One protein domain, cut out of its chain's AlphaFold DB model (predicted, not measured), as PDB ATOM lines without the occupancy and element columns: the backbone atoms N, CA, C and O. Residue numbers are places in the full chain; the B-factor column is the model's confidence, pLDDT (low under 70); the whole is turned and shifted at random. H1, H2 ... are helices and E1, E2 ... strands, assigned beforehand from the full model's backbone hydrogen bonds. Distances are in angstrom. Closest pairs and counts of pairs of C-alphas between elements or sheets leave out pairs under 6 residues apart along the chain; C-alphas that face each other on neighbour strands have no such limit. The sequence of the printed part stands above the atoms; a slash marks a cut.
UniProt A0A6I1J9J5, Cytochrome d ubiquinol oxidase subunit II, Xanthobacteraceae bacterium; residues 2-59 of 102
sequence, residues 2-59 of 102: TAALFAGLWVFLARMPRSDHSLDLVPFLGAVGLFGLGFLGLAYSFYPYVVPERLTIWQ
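What this domain is: This is residues 2 to 59 of the 102 residues of the protein "Cytochrome d ubiquinol oxidase subunit II" of Xanthobacteraceae bacterium (UniProt A0A6I1J9J5). A shorter helix, H1, lies side by side with the first part of a long helix, H2, as a helical hairpin, with a loop at one end and a small folded-back tail holding strand E1 at the other. Residues 17 to 22 of the loop stick out. The printed part has 58 residues, with two named helices and one named strand that follow along the chain as H1, H2, E1; it is mostly helix by its named elements and is extended, with a radius of gyration of the C-alphas of 17.1 A, a rod spanning 55 by 17 by 10 A.

How they stand to each other: H1, residues 2 to 13, and H2, residues 25 to 46, form a hairpin and touch, closest at the C-alphas of Thr 2 and Leu 34, 6.1 A apart. They run opposite ways at a shallow tilt of 18 degrees. In H1 and H2 every O i to N i+4 pair is within hydrogen-bond range. E1, residues 49 to 51, pairs with no named strand, but residues 55 to 56 pair with it, antiparallel. H2 and E1 meet only through their link; H1 and E1 are apart.

Where its parts are: H1 begins at C-alpha 2 (347.028, 333.119, 218.340) and is 16.4 A long. H2 measures 32.1 A and ends at C-alpha 46 (335.926, 327.603, 205.528). E1 measures 5.2 A.

The domain as a whole: The C-alphas of Ser 19 and Gln 59, the two farthest apart, are 55.3 A apart. The printed part has no cut. The link from H1 to H2 is long, that from H2 to E1 tight. Residue 12 and residues 15 to 22 have pLDDT under 70.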
ATOM      1  N   THR A   2     347.886 331.980 217.941       72.69
ATOM      2  CA  THR A   2     347.028 333.119 218.340       72.69
ATOM      3  C   THR A   2     346.975 333.336 219.860       72.69
ATOM      4  O   THR A   2     347.175 334.450 220.325       72.69
ATOM      5  N   ALA A   3     346.830 332.261 220.649       74.12
ATOM      6  CA  ALA A   3     346.860 332.332 222.116       74.12
ATOM      7  C   ALA A   3     348.218 332.799 222.682       74.12
ATOM      8  O   ALA A   3     348.258 333.509 223.682       74.12
ATOM      9  N   ALA A   4     349.328 332.452 222.021       74.12
ATOM     10  CA  ALA A   4     350.665 332.884 222.426       74.12
ATOM     11  C   ALA A   4     350.897 334.375 222.131       74.12
ATOM     12  O   ALA A   4     351.493 335.069 222.948       74.12
ATOM     13  N   LEU A   5     350.375 334.890 221.010       73.25
ATOM     14  CA  LEU A   5     350.389 336.327 220.705       73.25
ATOM     15  C   LEU A   5     349.488 337.123 221.644       73.25
ATOM     16  O   LEU A   5     349.878 338.196 222.091       73.25
ATOM     17  N   PHE A   6     348.319 336.583 221.980       76.75
ATOM     18  CA  PHE A   6     347.416 337.194 222.950       76.75
ATOM     19  C   PHE A   6     348.058 337.275 224.342       76.75
ATOM     20  O   PHE A   6     348.097 338.345 224.941       76.75
ATOM     21  N   ALA A   7     348.644 336.174 224.825       75.00
ATOM     22  CA  ALA A   7     349.382 336.152 226.086       75.00
ATOM     23  C   ALA A   7     350.623 337.063 226.048       75.00
ATOM     24  O   ALA A   7     350.906 337.764 227.019       75.00
ATOM     25  N   GLY A   8     351.333 337.102 224.916       74.56
ATOM     26  CA  GLY A   8     352.466 337.996 224.686       74.56
ATOM     27  C   GLY A   8     352.073 339.469 224.780       74.56
ATOM     28  O   GLY A   8     352.687 340.204 225.547       74.56
ATOM     29  N   LEU A   9     351.015 339.888 224.078       76.75
ATOM     30  CA  LEU A   9     350.443 341.237 224.160       76.75
ATOM     31  C   LEU A   9     349.996 341.585 225.578       76.75
ATOM     32  O   LEU A   9     350.331 342.657 226.073       76.75
ATOM     33  N   TRP A  10     349.274 340.674 226.233       76.00
ATOM     34  CA  TRP A  10     348.762 340.866 227.587       76.00
ATOM     35  C   TRP A  10     349.892 341.128 228.584       76.00
ATOM     36  O   TRP A  10     349.858 342.105 229.328       76.00
ATOM     37  N   VAL A  11     350.939 340.296 228.567       75.69
ATOM     38  CA  VAL A  11     352.111 340.457 229.441       75.69
ATOM     39  C   VAL A  11     352.910 341.711 229.083       75.69
ATOM     40  O   VAL A  11     353.451 342.364 229.974       75.69
ATOM     41  N   PHE A  12     353.005 342.057 227.798       69.31
ATOM     42  CA  PHE A  12     353.756 343.224 227.342       69.31
ATOM     43  C   PHE A  12     353.075 344.540 227.741       69.31
ATOM     44  O   PHE A  12     353.741 345.430 228.266       69.31
ATOM     45  N   LEU A  13     351.751 344.624 227.575       71.50
ATOM     46  CA  LEU A  13     350.926 345.763 227.987       71.50
ATOM     47  C   LEU A  13     350.856 345.896 229.514       71.50
ATOM     48  O   LEU A  13     350.996 346.998 230.033       71.50
ATOM     49  N   ALA A  14     350.731 344.786 230.249       71.75
ATOM     50  CA  ALA A  14     350.702 344.799 231.716       71.75
ATOM     51  C   ALA A  14     352.037 345.223 232.366       71.75
ATOM     52  O   ALA A  14     352.078 345.482 233.566       71.75
ATOM     53  N   ARG A  15     353.137 345.275 231.599       68.75
ATOM     54  CA  ARG A  15     354.474 345.694 232.061       68.75
ATOM     55  C   ARG A  15     354.870 347.110 231.608       68.75
ATOM     56  O   ARG A  15     356.031 347.480 231.779       68.75
ATOM     57  N   MET A  16     353.956 347.896 231.034       65.75
ATOM     58  CA  MET A  16     354.168 349.334 230.806       65.75
ATOM     59  C   MET A  16     353.844 350.119 232.093       65.75
ATOM     60  O   MET A  16     352.853 349.797 232.742       65.75
ATOM     61  N   PRO A  17     354.675 351.106 232.498       61.22
ATOM     62  CA  PRO A  17     355.423 352.017 231.632       61.22
ATOM     63  C   PRO A  17     356.942 351.797 231.695       61.22
ATOM     64  O   PRO A  17     357.568 351.937 232.746       61.22
ATOM     65  N   ARG A  18     357.556 351.480 230.549       60.25
ATOM     66  CA  ARG A  18     359.017 351.519 230.393       60.25
ATOM     67  C   ARG A  18     359.426 352.921 229.948       60.25
ATOM     68  O   ARG A  18     358.785 353.497 229.080       60.25
ATOM     69  N   SER A  19     360.496 353.451 230.536       60.34
ATOM     70  CA  SER A  19     361.106 354.737 230.163       60.34
ATOM     71  C   SER A  19     361.811 354.704 228.800       60.34
ATOM     72  O   SER A  19     362.141 355.753 228.249       60.34
ATOM     73  N   ASP A  20     362.033 353.504 228.257       67.19
ATOM     74  CA  ASP A  20     362.598 353.283 226.934       67.19
ATOM     75  C   ASP A  20     361.484 353.122 225.887       67.19
ATOM     76  O   ASP A  20     360.710 352.163 225.911       67.19
ATOM     77  N   HIS A  21     361.429 354.076 224.959       68.31
ATOM     78  CA  HIS A  21     360.447 354.157 223.876       68.31
ATOM     79  C   HIS A  21     360.778 353.242 222.684       68.31
ATOM     80  O   HIS A  21     360.075 353.253 221.670       68.31
ATOM     81  N   SER A  22     361.854 352.449 222.762       69.00
ATOM     82  CA  SER A  22     362.287 351.576 221.665       69.00
ATOM     83  C   SER A  22     361.267 350.490 221.294       69.00
ATOM     84  O   SER A  22     361.368 349.919 220.207       69.00
ATOM     85  N   LEU A  23     360.306 350.170 222.168       73.69
ATOM     86  CA  LEU A  23     359.358 349.067 221.966       73.69
ATOM     87  C   LEU A  23     357.891 349.512 221.860       73.69
ATOM     88  O   LEU A  23     356.996 348.667 221.905       73.69
ATOM     89  N   ASP A  24     357.633 350.805 221.655       77.25
ATOM     90  CA  ASP A  24     356.274 351.360 221.536       77.25
ATOM     91  C   ASP A  24     355.489 350.752 220.349       77.25
ATOM     92  O   ASP A  24     354.264 350.650 220.388       77.25
ATOM     93  N   LEU A  25     356.188 350.279 219.308       79.31
ATOM     94  CA  LEU A  25     355.589 349.646 218.122       79.31
ATOM     95  C   LEU A  25     355.176 348.180 218.334       79.31
ATOM     96  O   LEU A  25     354.346 347.657 217.589       79.31
ATOM     97  N   VAL A  26     355.742 347.501 219.333       82.62
ATOM     98  CA  VAL A  26     355.496 346.075 219.602       82.62
ATOM     99  C   VAL A  26     354.018 345.765 219.879       82.62
ATOM    100  O   VAL A  26     353.504 344.833 219.255       82.62
ATOM    101  N   PRO A  27     353.288 346.502 220.743       83.81
ATOM    102  CA  PRO A  27     351.869 346.226 220.966       83.81
ATOM    103  C   PRO A  27     351.013 346.458 219.713       83.81
ATOM    104  O   PRO A  27     350.091 345.686 219.454       83.81
ATOM    105  N   PHE A  28     351.346 347.458 218.891       84.56
ATOM    106  CA  PHE A  28     350.649 347.699 217.627       84.56
ATOM    107  C   PHE A  28     350.838 346.532 216.648       84.56
ATOM    108  O   PHE A  28     349.861 345.954 216.172       84.56
ATOM    109  N   LEU A  29     352.086 346.122 216.402       86.06
ATOM    110  CA  LEU A  29     352.391 344.991 215.519       86.06
ATOM    111  C   LEU A  29     351.816 343.671 216.049       86.06
ATOM    112  O   LEU A  29     351.316 342.860 215.270       86.06
ATOM    113  N   GLY A  30     351.834 343.469 217.369       86.12
ATOM    114  CA  GLY A  30     351.206 342.319 218.008       86.12
ATOM    115  C   GLY A  30     349.701 342.267 217.747       86.12
ATOM    116  O   GLY A  30     349.182 341.203 217.408       86.12
ATOM    117  N   ALA A  31     348.997 343.400 217.857       86.75
ATOM    118  CA  ALA A  31     347.563 343.479 217.580       86.75
ATOM    119  C   ALA A  31     347.255 343.209 216.099       86.75
ATOM    120  O   ALA A  31     346.377 342.399 215.797       86.75
ATOM    121  N   VAL A  32     348.018 343.808 215.176       89.94
ATOM    122  CA  VAL A  32     347.902 343.542 213.730       89.94
ATOM    123  C   VAL A  32     348.088 342.051 213.436       89.94
ATOM    124  O   VAL A  32     347.275 341.454 212.730       89.94
ATOM    125  N   GLY A  33     349.109 341.421 214.022       88.62
ATOM    126  CA  GLY A  33     349.354 339.987 213.877       88.62
ATOM    127  C   GLY A  33     348.225 339.126 214.449       88.62
ATOM    128  O   GLY A  33     347.822 338.147 213.824       88.62
ATOM    129  N   LEU A  34     347.671 339.497 215.606       89.19
ATOM    130  CA  LEU A  34     346.559 338.783 216.230       89.19
ATOM    131  C   LEU A  34     345.310 338.785 215.336       89.19
ATOM    132  O   LEU A  34     344.745 337.722 215.074       89.19
ATOM    133  N   PHE A  35     344.911 339.960 214.837       89.69
ATOM    134  CA  PHE A  35     343.776 340.086 213.921       89.69
ATOM    135  C   PHE A  35     344.042 339.375 212.591       89.69
ATOM    136  O   PHE A  35     343.184 338.627 212.125       89.69
ATOM    137  N   GLY A  36     345.237 339.539 212.017       92.50
ATOM    138  CA  GLY A  36     345.627 338.862 210.781       92.50
ATOM    139  C   GLY A  36     345.534 337.340 210.893       92.50
ATOM    140  O   GLY A  36     344.946 336.687 210.034       92.50
ATOM    141  N   LEU A  37     346.032 336.759 211.987       90.44
ATOM    142  CA  LEU A  37     345.934 335.318 212.229       90.44
ATOM    143  C   LEU A  37     344.512 334.846 212.519       90.44
ATOM    144  O   LEU A  37     344.161 333.738 212.119       90.44
ATOM    145  N   GLY A  38     343.697 335.658 213.193       90.69
ATOM    146  CA  GLY A  38     342.275 335.370 213.379       90.69
ATOM    147  C   GLY A  38     341.549 335.248 212.038       90.69
ATOM    148  O   GLY A  38     340.883 334.245 211.788       90.69
ATOM    149  N   PHE A  39     341.752 336.218 211.142       91.06
ATOM    150  CA  PHE A  39     341.180 336.191 209.794       91.06
ATOM    151  C   PHE A  39     341.708 335.033 208.945       91.06
ATOM    152  O   PHE A  39     340.923 334.375 208.267       91.06
ATOM    153  N   LEU A  40     343.008 334.737 209.001       92.94
ATOM    154  CA  LEU A  40     343.586 333.597 208.283       92.94
ATOM    155  C   LEU A  40     343.045 332.259 208.796       92.94
ATOM    156  O   LEU A  40     342.708 331.394 207.994       92.94
ATOM    157  N   GLY A  41     342.920 332.096 210.116       90.75
ATOM    158  CA  GLY A  41     342.319 330.904 210.713       90.75
ATOM    159  C   GLY A  41     340.861 330.727 210.294       90.75
ATOM    160  O   GLY A  41     340.446 329.618 209.963       90.75
ATOM    161  N   LEU A  42     340.101 331.824 210.233       90.81
ATOM    162  CA  LEU A  42     338.722 331.823 209.749       90.81
ATOM    163  C   LEU A  42     338.641 331.431 208.267       90.81
ATOM    164  O   LEU A  42     337.876 330.542 207.907       90.81
ATOM    165  N   ALA A  43     339.467 332.048 207.420       90.19
ATOM    166  CA  ALA A  43     339.525 331.747 205.993       90.19
ATOM    167  C   ALA A  43     339.912 330.282 205.736       90.19
ATOM    168  O   ALA A  43     339.298 329.616 204.905       90.19
ATOM    169  N   TYR A  44     340.887 329.759 206.485       90.31
ATOM    170  CA  TYR A  44     341.294 328.358 206.401       90.31
ATOM    171  C   TYR A  44     340.187 327.400 206.852       90.31
ATOM    172  O   TYR A  44     339.994 326.361 206.234       90.31
ATOM    173  N   SER A  45     339.429 327.762 207.892       89.44
ATOM    174  CA  SER A  45     338.345 326.922 208.421       89.44
ATOM    175  C   SER A  45     337.210 326.718 207.419       89.44
ATOM    176  O   SER A  45     336.555 325.680 207.446       89.44
ATOM    177  N   PHE A  46     336.974 327.694 206.540       87.94
ATOM    178  CA  PHE A  46     335.926 327.603 205.528       87.94
ATOM    179  C   PHE A  46     336.424 327.136 204.167       87.94
ATOM    180  O   PHE A  46     335.609 326.679 203.375       87.94
ATOM    181  N   TYR A  47     337.727 327.175 203.887       86.94
ATOM    182  CA  TYR A  47     338.274 326.690 202.620       86.94
ATOM    183  C   TYR A  47     337.866 325.223 202.351       86.94
ATOM    184  O   TYR A  47     338.026 324.386 203.237       86.94
ATOM    185  N   PRO A  48     337.369 324.857 201.149       91.25
ATOM    186  CA  PRO A  48     337.249 325.638 199.907       91.25
ATOM    187  C   PRO A  48     335.869 326.298 199.698       91.25
ATOM    188  O   PRO A  48     335.510 326.661 198.575       91.25
ATOM    189  N   TYR A  49     335.060 326.413 200.742       91.44
ATOM    190  CA  TYR A  49     333.730 327.007 200.722       91.44
ATOM    191  C   TYR A  49     333.773 328.508 201.031       91.44
ATOM    192  O   TYR A  49     334.417 328.958 201.973       91.44
ATOM    193  N   VAL A  50     333.039 329.294 200.243       88.56
ATOM    194  CA  VAL A  50     332.727 330.698 200.565       88.56
ATOM    195  C   VAL A  50     331.506 330.750 201.479       88.56
ATOM    196  O   VAL A  50     331.469 331.514 202.438       88.56
ATOM    197  N   VAL A  51     330.522 329.889 201.202       88.19
ATOM    198  CA  VAL A  51     329.388 329.612 202.086       88.19
ATOM    199  C   VAL A  51     329.418 328.114 202.399       88.19
ATOM    200  O   VAL A  51     329.270 327.319 201.460       88.19
ATOM    201  N   PRO A  52     329.625 327.715 203.670       86.62
ATOM    202  CA  PRO A  52     329.734 326.310 204.062       86.62
ATOM    203  C   PRO A  52     328.581 325.479 203.509       86.62
ATOM    204  O   PRO A  52     327.435 325.916 203.566       86.62
ATOM    205  N   GLU A  53     328.897 324.317 202.934       84.06
ATOM    206  CA  GLU A  53     327.931 323.351 202.377       84.06
ATOM    207  C   GLU A  53     327.037 323.874 201.234       84.06
ATOM    208  O   GLU A  53     326.162 323.158 200.749       84.06
ATOM    209  N   ARG A  54     327.243 325.112 200.766       87.94
ATOM    210  CA  ARG A  54     326.377 325.749 199.762       87.94
ATOM    211  C   ARG A  54     327.130 326.183 198.520       87.94
ATOM    212  O   ARG A  54     326.618 325.998 197.421       87.94
ATOM    213  N   LEU A  55     328.304 326.795 198.681       90.12
ATOM    214  CA  LEU A  55     328.970 327.480 197.578       90.12
ATOM    215  C   LEU A  55     330.492 327.449 197.739       90.12
ATOM    216  O   LEU A  55     331.046 327.992 198.697       90.12
ATOM    217  N   THR A  56     331.165 326.799 196.790       92.38
ATOM    218  CA  THR A  56     332.635 326.687 196.741       92.38
ATOM    219  C   THR A  56     333.276 327.889 196.050       92.38
ATOM    220  O   THR A  56     332.620 328.572 195.268       92.38
ATOM    221  N   ILE A  57     334.574 328.130 196.275       90.00
ATOM    222  CA  ILE A  57     335.323 329.222 195.619       90.00
ATOM    223  C   ILE A  57     335.243 329.180 194.087       90.00
ATOM    224  O   ILE A  57     335.216 330.221 193.441       90.00
ATOM    225  N   TRP A  58     335.161 327.983 193.507       89.62
ATOM    226  CA  TRP A  58     335.099 327.783 192.060       89.62
ATOM    227  C   TRP A  58     333.722 328.128 191.501       89.62
ATOM    228  O   TRP A  58     333.617 328.696 190.423       89.62
ATOM    229  N   GLN A  59     332.669 327.821 192.259       88.00
ATOM    230  CA  GLN A  59     331.295 328.189 191.915       88.00
ATOM    231  C   GLN A  59     331.012 329.670 192.195       88.00
ATOM    232  O   GLN A  59     330.154 330.260 191.549       88.00
TER     233      GLN A  59